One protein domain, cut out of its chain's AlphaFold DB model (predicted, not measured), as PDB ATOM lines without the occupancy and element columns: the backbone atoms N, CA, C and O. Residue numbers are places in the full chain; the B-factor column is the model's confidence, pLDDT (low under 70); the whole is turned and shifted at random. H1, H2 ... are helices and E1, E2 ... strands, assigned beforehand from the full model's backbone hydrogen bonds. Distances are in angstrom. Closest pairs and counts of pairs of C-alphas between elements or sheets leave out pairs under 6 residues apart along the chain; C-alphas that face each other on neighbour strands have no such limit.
ATOM      1  N   ASP A   2      44.201  67.458  98.420       66.06
ATOM      2  CA  ASP A   2      45.161  68.010  99.381       66.06
ATOM      3  C   ASP A   2      45.465  69.457  98.989       66.06
ATOM      4  O   ASP A   2      46.069  69.705  97.948       66.06
ATOM      5  N   ALA A   3      45.035  70.425  99.802       78.94
ATOM      6  CA  ALA A   3      45.273  71.854  99.586       78.94
ATOM      7  C   ALA A   3      46.742  72.251  99.862       78.94
ATOM      8  O   ALA A   3      47.018  73.331 100.365       78.94
ATOM      9  N   ASN A   4      47.705  71.359  99.590       85.31
ATOM     10  CA  ASN A   4      49.134  71.512  99.908       85.31
ATOM     11  C   ASN A   4      49.419  71.810 101.396       85.31
ATOM     12  O   ASN A   4      50.414  72.451 101.738       85.31
ATOM     13  N   GLY A   5      48.531  71.353 102.287       87.00
ATOM     14  CA  GLY A   5      48.597  71.649 103.720       87.00
ATOM     15  C   GLY A   5      48.336  73.119 104.070       87.00
ATOM     16  O   GLY A   5      48.675  73.538 105.178       87.00
ATOM     17  N   LEU A   6      47.773  73.890 103.136       89.69
ATOM     18  CA  LEU A   6      47.412  75.291 103.301       89.69
ATOM     19  C   LEU A   6      45.919  75.443 103.598       89.69
ATOM     20  O   LEU A   6      45.106  74.609 103.202       89.69
ATOM     21  N   ASP A   7      45.587  76.537 104.265       88.75
ATOM     22  CA  ASP A   7      44.232  76.995 104.517       88.75
ATOM     23  C   ASP A   7      44.116  78.481 104.158       88.75
ATOM     24  O   ASP A   7      45.120  79.202 104.102       88.75
ATOM     25  N   TYR A   8      42.896  78.934 103.896       87.19
ATOM     26  CA  TYR A   8      42.590  80.336 103.651       87.19
ATOM     27  C   TYR A   8      41.745  80.879 104.798       87.19
ATOM     28  O   TYR A   8      40.665  80.369 105.089       87.19
ATOM     29  N   VAL A   9      42.223  81.954 105.417       83.88
ATOM     30  CA  VAL A   9      41.512  82.653 106.484       83.88
ATOM     31  C   VAL A   9      41.295  84.091 106.045       83.88
ATOM     32  O   VAL A   9      42.248  84.854 105.894       83.88
ATOM     33  N   GLY A  10      40.043  84.472 105.822       81.56
ATOM     34  CA  GLY A  10      39.696  85.789 105.308       81.56
ATOM     35  C   GLY A  10      38.199  85.977 105.130       81.56
ATOM     36  O   GLY A  10      37.416  85.055 105.354       81.56
ATOM     37  N   GLY A  11      37.824  87.190 104.743       79.19
ATOM     38  CA  GLY A  11      36.472  87.553 104.336       79.19
ATOM     39  C   GLY A  11      36.473  88.187 102.949       79.19
ATOM     40  O   GLY A  11      37.456  88.096 102.218       79.19
ATOM     41  N   ASP A  12      35.377  88.857 102.614       75.94
ATOM     42  CA  ASP A  12      35.153  89.396 101.267       75.94
ATOM     43  C   ASP A  12      36.188  90.460 100.852       75.94
ATOM     44  O   ASP A  12      36.501  90.576  99.668       75.94
ATOM     45  N   ASP A  13      36.756  91.196 101.816       78.88
ATOM     46  CA  ASP A  13      37.703  92.285 101.546       78.88
ATOM     47  C   ASP A  13      39.175  91.837 101.566       78.88
ATOM     48  O   ASP A  13      39.980  92.286 100.749       78.88
ATOM     49  N   PHE A  14      39.552  90.962 102.506       76.62
ATOM     50  CA  PHE A  14      40.941  90.541 102.715       76.62
ATOM     51  C   PHE A  14      41.026  89.127 103.284       76.62
ATOM     52  O   PHE A  14      40.194  88.710 104.092       76.62
ATOM     53  N   GLY A  15      42.103  88.419 102.942       81.69
ATOM     54  CA  GLY A  15      42.427  87.137 103.549       81.69
ATOM     55  C   GLY A  15      43.892  86.763 103.422       81.69
ATOM     56  O   GLY A  15      44.656  87.385 102.687       81.69
ATOM     57  N   LEU A  16      44.268  85.730 104.165       83.81
ATOM     58  CA  LEU A  16      45.609  85.179 104.220       83.81
ATOM     59  C   LEU A  16      45.565  83.704 103.834       83.81
ATOM     60  O   LEU A  16      44.659  82.975 104.234       83.81
ATOM     61  N   VAL A  17      46.584  83.261 103.101       87.31
ATOM     62  CA  VAL A  17      46.864  81.836 102.914       87.31
ATOM     63  C   VAL A  17      47.935  81.435 103.924       87.31
ATOM     64  O   VAL A  17      49.037  81.985 103.910       87.31
ATOM     65  N   CYS A  18      47.613  80.503 104.817       86.75
ATOM     66  CA  CYS A  18      48.495  80.043 105.891       86.75
ATOM     67  C   CYS A  18      48.578  78.514 105.927       86.75
ATOM     68  O   CYS A  18      47.865  77.829 105.204       86.75
ATOM     69  N   LEU A  19      49.441  77.949 106.775       87.75
ATOM     70  CA  LEU A  19      49.392  76.513 107.048       87.75
ATOM     71  C   LEU A  19      48.085  76.154 107.763       87.75
ATOM     72  O   LEU A  19      47.657  76.853 108.679       87.75
ATOM     73  N   ALA A  20      47.517  74.997 107.423       87.12
ATOM     74  CA  ALA A  20      46.349  74.436 108.109       87.12
ATOM     75  C   ALA A  20      46.646  73.998 109.562       87.12
ATOM     76  O   ALA A  20      45.749  73.669 110.334       87.12
ATOM     77  N   LYS A  21      47.926  73.963 109.945       86.50
ATOM     78  CA  LYS A  21      48.415  73.644 111.290       86.50
ATOM     79  C   LYS A  21      49.351  74.744 111.778       86.50
ATOM     80  O   LYS A  21      49.874  75.518 110.982       86.50
ATOM     81  N   ARG A  22      49.626  74.770 113.085       84.94
ATOM     82  CA  ARG A  22      50.617  75.686 113.667       84.94
ATOM     83  C   ARG A  22      51.970  75.523 112.964       84.94
ATOM     84  O   ARG A  22      52.486  74.410 112.907       84.94
ATOM     85  N   GLY A  23      52.520  76.629 112.471       86.31
ATOM     86  CA  GLY A  23      53.815  76.683 111.797       86.31
ATOM     87  C   GLY A  23      53.884  77.836 110.797       86.31
ATOM     88  O   GLY A  23      52.962  78.650 110.717       86.31
ATOM     89  N   SER A  24      54.962  77.861 110.020       87.38
ATOM     90  CA  SER A  24      55.189  78.829 108.944       87.38
ATOM     91  C   SER A  24      55.038  78.181 107.572       87.38
ATOM     92  O   SER A  24      55.451  77.041 107.373       87.38
ATOM     93  N   VAL A  25      54.474  78.916 106.614       89.12
ATOM     94  CA  VAL A  25      54.472  78.497 105.205       89.12
ATOM     95  C   VAL A  25      55.887  78.553 104.613       89.12
ATOM     96  O   VAL A  25      56.714  79.353 105.055       89.12
ATOM     97  N   SER A  26      56.168  77.720 103.609       90.38
ATOM     98  CA  SER A  26      57.437  77.736 102.865       90.38
ATOM     99  C   SER A  26      57.357  78.559 101.572       90.38
ATOM    100  O   SER A  26      56.274  78.843 101.055       90.38
ATOM    101  N   GLU A  27      58.515  78.915 101.001       90.62
ATOM    102  CA  GLU A  27      58.576  79.557  99.673       90.62
ATOM    103  C   GLU A  27      58.008  78.646  98.571       90.62
ATOM    104  O   GLU A  27      57.391  79.125  97.624       90.62
ATOM    105  N   GLU A  28      58.135  77.324  98.711       90.44
ATOM    106  CA  GLU A  28      57.539  76.357  97.779       90.44
ATOM    107  C   GLU A  28      56.008  76.433  97.815       90.44
ATOM    108  O   GLU A  28      55.353  76.455  96.774       90.44
ATOM    109  N   GLN A  29      55.424  76.537  99.012       91.31
ATOM    110  CA  GLN A  29      53.983  76.714  99.177       91.31
ATOM    111  C   GLN A  29      53.505  78.050  98.605       91.31
ATOM    112  O   GLN A  29      52.483  78.088  97.918       91.31
ATOM    113  N   ARG A  30      54.263  79.131  98.814       91.88
ATOM    114  CA  ARG A  30      53.990  80.425  98.176       91.88
ATOM    115  C   ARG A  30      54.001  80.310  96.647       91.88
ATOM    116  O   ARG A  30      53.078  80.806  96.005       91.88
ATOM    117  N   ALA A  31      54.989  79.628  96.065       92.00
ATOM    118  CA  ALA A  31      55.082  79.430  94.618       92.00
ATOM    119  C   ALA A  31      53.895  78.622  94.053       92.00
ATOM    120  O   ALA A  31      53.412  78.911  92.958       92.00
ATOM    121  N   ILE A  32      53.377  77.646  94.807       92.25
ATOM    122  CA  ILE A  32      52.167  76.898  94.430       92.25
ATOM    123  C   ILE A  32      50.941  77.821  94.388       92.25
ATOM    124  O   ILE A  32      50.168  77.765  93.430       92.25
ATOM    125  N   VAL A  33      50.770  78.691  95.390       91.44
ATOM    126  CA  VAL A  33      49.673  79.677  95.423       91.44
ATOM    127  C   VAL A  33      49.795  80.663  94.262       91.44
ATOM    128  O   VAL A  33      48.803  80.951  93.594       91.44
ATOM    129  N   GLU A  34      51.006  81.141  93.975       92.38
ATOM    130  CA  GLU A  34      51.276  82.023  92.839       92.38
ATOM    131  C   GLU A  34      50.878  81.380  91.506       92.38
ATOM    132  O   GLU A  34      50.165  81.993  90.709       92.38
ATOM    133  N   ALA A  35      51.317  80.142  91.265       92.62
ATOM    134  CA  ALA A  35      50.988  79.405  90.052       92.62
ATOM    135  C   ALA A  35      49.476  79.162  89.929       92.62
ATOM    136  O   ALA A  35      48.916  79.303  88.842       92.62
ATOM    137  N   TRP A  36      48.810  78.849  91.046       91.50
ATOM    138  CA  TRP A  36      47.360  78.684  91.085       91.50
ATOM    139  C   TRP A  36      46.627  79.976  90.719       91.50
ATOM    140  O   TRP A  36      45.750  79.935  89.860       91.50
ATOM    141  N   LEU A  37      47.014  81.121  91.294       91.31
ATOM    142  CA  LEU A  37      46.423  82.421  90.965       91.31
ATOM    143  C   LEU A  37      46.654  82.778  89.492       91.31
ATOM    144  O   LEU A  37      45.708  83.113  88.787       91.31
ATOM    145  N   LYS A  38      47.886  82.646  88.990       90.69
ATOM    146  CA  LYS A  38      48.225  82.956  87.588       90.69
ATOM    147  C   LYS A  38      47.517  82.056  86.571       90.69
ATOM    148  O   LYS A  38      47.393  82.437  85.411       90.69
ATOM    149  N   GLY A  39      47.054  80.878  86.986       92.25
ATOM    150  CA  GLY A  39      46.257  79.977  86.153       92.25
ATOM    151  C   GLY A  39      44.797  80.404  85.965       92.25
ATOM    152  O   GLY A  39      44.081  79.753  85.204       92.25
ATOM    153  N   ARG A  40      44.337  81.460  86.647       92.38
ATOM    154  CA  ARG A  40      42.940  81.912  86.642       92.38
ATOM    155  C   ARG A  40      42.741  83.054  85.653       92.38
ATOM    156  O   ARG A  40      43.288  84.138  85.832       92.38
ATOM    157  N   SER A  41      41.947  82.816  84.611       91.88
ATOM    158  CA  SER A  41      41.675  83.799  83.553       91.88
ATOM    159  C   SER A  41      40.739  84.927  83.993       91.88
ATOM    160  O   SER A  41      40.662  85.958  83.328       91.88
ATOM    161  N   GLU A  42      40.030  84.745  85.104       92.81
ATOM    162  CA  GLU A  42      39.159  85.743  85.722       92.81
ATOM    163  C   GLU A  42      39.917  86.812  86.521       92.81
ATOM    164  O   GLU A  42      39.357  87.872  86.802       92.81
ATOM    165  N   LEU A  43      41.174  86.555  86.900       89.50
ATOM    166  CA  LEU A  43      41.988  87.510  87.644       89.50
ATOM    167  C   LEU A  43      42.675  88.469  86.669       89.50
ATOM    168  O   LEU A  43      43.432  88.059  85.794       89.50
ATOM    169  N   THR A  44      42.412  89.764  86.826       91.00
ATOM    170  CA  THR A  44      42.952  90.812  85.944       91.00
ATOM    171  C   THR A  44      44.298  91.356  86.414       91.00
ATOM    172  O   THR A  44      45.079  91.834  85.594       91.00
ATOM    173  N   ASN A  45      44.580  91.276  87.715       88.25
ATOM    174  CA  ASN A  45      45.871  91.610  88.303       88.25
ATOM    175  C   ASN A  45      46.156  90.694  89.497       88.25
ATOM    176  O   ASN A  45      45.245  90.344  90.248       88.25
ATOM    177  N   ILE A  46      47.422  90.326  89.668       88.31
ATOM    178  CA  ILE A  46      47.896  89.475  90.756       88.31
ATOM    179  C   ILE A  46      49.222  90.049  91.260       88.31
ATOM    180  O   ILE A  46      50.214  90.066  90.533       88.31
ATOM    181  N   GLU A  47      49.245  90.459  92.525       87.75
ATOM    182  CA  GLU A  47      50.453  90.895  93.227       87.75
ATOM    183  C   GLU A  47      50.673  89.987  94.438       87.75
ATOM    184  O   GLU A  47      49.786  89.833  95.276       87.75
ATOM    185  N   LEU A  48      51.849  89.358  94.525       86.25
ATOM    186  CA  LEU A  48      52.235  88.540  95.675       86.25
ATOM    187  C   LEU A  48      53.490  89.111  96.323       86.25
ATOM    188  O   LEU A  48      54.553  89.172  95.702       86.25
ATOM    189  N   SER A  49      53.386  89.443  97.607       86.75
ATOM    190  CA  SER A  49      54.543  89.800  98.423       86.75
ATOM    191  C   SER A  49      55.453  88.587  98.667       86.75
ATOM    192  O   SER A  49      55.018  87.442  98.502       86.75
ATOM    193  N   PRO A  50      56.705  88.809  99.113       89.38
ATOM    194  CA  PRO A  50      57.485  87.805  99.836       89.38
ATOM    195  C   PRO A  50      56.731  87.224 101.038       89.38
ATOM    196  O   PRO A  50      55.685  87.747 101.434       89.38
ATOM    197  N   LEU A  51      57.278  86.165 101.640       89.31
ATOM    198  CA  LEU A  51      56.795  85.696 102.936       89.31
ATOM    199  C   LEU A  51      56.941  86.800 103.993       89.31
ATOM    200  O   LEU A  51      57.989  87.442 104.092       89.31
ATOM    201  N   LEU A  52      55.883  86.998 104.778       87.25
ATOM    202  CA  LEU A  52      55.800  87.997 105.840       87.25
ATOM    203  C   LEU A  52      55.421  87.328 107.159       87.25
ATOM    204  O   LEU A  52      54.709  86.323 107.181       87.25
ATOM    205  N   ASP A  53      55.881  87.906 108.265       86.94
ATOM    206  CA  ASP A  53      55.421  87.507 109.589       86.94
ATOM    207  C   ASP A  53      54.031  88.114 109.823       86.94
ATOM    208  O   ASP A  53      53.858  89.333 109.786       86.94
ATOM    209  N   ALA A  54      53.031  87.260 110.045       83.19
ATOM    210  CA  ALA A  54      51.642  87.687 110.209       83.19
ATOM    211  C   ALA A  54      51.412  88.565 111.455       83.19
ATOM    212  O   ALA A  54      50.417  89.284 111.521       83.19
ATOM    213  N   TRP A  55      52.313  88.511 112.440       83.00
ATOM    214  CA  TRP A  55      52.229  89.279 113.683       83.00
ATOM    215  C   TRP A  55      53.116  90.525 113.657       83.00
ATOM    216  O   TRP A  55      52.781  91.527 114.291       83.00
ATOM    217  N   TYR A  56      54.233  90.478 112.926       87.44
ATOM    218  CA  TYR A  56      55.195  91.574 112.806       87.44
ATOM    219  C   TYR A  56      55.628  91.815 111.347       87.44
ATOM    220  O   TYR A  56      56.780  91.537 111.007       87.44
ATOM    221  N   PRO A  57      54.762  92.390 110.492       83.69
ATOM    222  CA  PRO A  57      55.019  92.527 109.052       83.69
ATOM    223  C   PRO A  57      56.268  93.346 108.701       83.69
ATOM    224  O   PRO A  57      56.906  93.104 107.681       83.69
ATOM    225  N   ASP A  58      56.641  94.293 109.565       88.19
ATOM    226  CA  ASP A  58      57.811  95.160 109.375       88.19
ATOM    227  C   ASP A  58      59.134  94.495 109.789       88.19
ATOM    228  O   ASP A  58      60.207  95.095 109.677       88.19
ATOM    229  N   LYS A  59      59.081  93.272 110.326       87.31
ATOM    230  CA  LYS A  59      60.261  92.527 110.761       87.31
ATOM    231  C   LYS A  59      60.589  91.411 109.770       87.31
ATOM    232  O   LYS A  59      59.685  90.829 109.174       87.31
ATOM    233  N   PRO A  60      61.878  91.056 109.618       84.94
ATOM    234  CA  PRO A  60      62.258  89.861 108.877       84.94
ATOM    235  C   PRO A  60      61.556  88.622 109.441       84.94
ATOM    236  O   PRO A  60      61.449  88.471 110.661       84.94
ATOM    237  N   ILE A  61      61.131  87.722 108.556       86.44
ATOM    238  CA  ILE A  61      60.538  86.445 108.958       86.44
ATOM    239  C   ILE A  61      61.525  85.628 109.794       86.44
ATOM    240  O   ILE A  61      62.725  85.575 109.508       86.44
ATOM    241  N   ASN A  62      61.017  84.952 110.824       78.81
ATOM    242  CA  ASN A  62      61.831  84.020 111.588       78.81
ATOM    243  C   ASN A  62      62.055  82.733 110.780       78.81
ATOM    244  O   ASN A  62      61.170  81.882 110.687       78.81
ATOM    245  N   THR A  63      63.263  82.564 110.244       69.62
ATOM    246  CA  THR A  63      63.656  81.398 109.438       69.62
ATOM    247  C   THR A  63      63.810  80.101 110.243       69.62
ATOM    248  O   THR A  63      64.025  79.048 109.651       69.62
ATOM    249  N   GLN A  64      63.688  80.150 111.577       66.81
ATOM    250  CA  GLN A  64      63.759  78.979 112.467       66.81
ATOM    251  C   GLN A  64      62.389  78.463 112.928       66.81
ATOM    252  O   GLN A  64      62.330  77.476 113.660       66.81
ATOM    253  N   ALA A  65      61.289  79.124 112.556       57.84
ATOM    254  CA  ALA A  65      59.949  78.675 112.921       57.84
ATOM    255  C   ALA A  65      59.644  77.326 112.236       57.84
ATOM    256  O   ALA A  65      59.346  77.286 111.044       57.84
ATOM    257  N   SER A  66      59.779  76.237 113.002       52.88
ATOM    258  CA  SER A  66      59.464  74.849 112.620       52.88
ATOM    259  C   SER A  66      58.128  74.410 113.208       52.88
ATOM    260  O   SER A  66      57.861  74.773 114.380       52.88
TER     261      SER A  66
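What this domain is: This is residues 2 to 66 of the 66 residues of an uncharacterized protein of Pseudomonas putida (UniProt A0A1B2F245). With little regular structure, this is a small hairpin of two strands, E1 and E2, near one helix, H1, and a long unnamed stretch, residues 39 to 66, folds back past the helix. Residues 10 to 15, at the hairpin's tip, and 39 to 44 stick out. The printed 65 residues hold E1, E2 and H1 in that order; the class is mixed, with 22 residues in named elements. It is only just compact, close to loose: radius of gyration of the C-alphas 12.6 A, spans 37 by 28 by 21 A.

How they stand to each other: E1, residues 6 to 10, and E2, residues 15 to 19, form an antiparallel hairpin at 154 degrees. N 7 and O 18 are 2.8 A apart, and N 16 and O 9 also 2.8 A, within hydrogen-bond range. H1, residues 27 to 38, and E2 are near each other, with 6 pairs of C-alphas within 10 A. The closest C-alphas of E1 and H1, those of Leu 6 and Gln 29, are 7.9 A apart. In H1 every O i to N i+4 pair is within hydrogen-bond range.

Where its parts are: E1 begins at C-alpha 6 (47.412, 75.291, 103.301); E1 and E2 each measure 13.2 A. H1, 16.3 A long, ends at C-alpha 38 (48.225, 82.956, 87.588).

The domain as a whole: The C-alphas farthest apart, of Glu 42 and Gln 64, are 37.0 A apart. The printed part has no cut; the link E1 to E2 is tight, E2 to H1 short. In this model pLDDT is under 70 at residues 2 and 63 to 66.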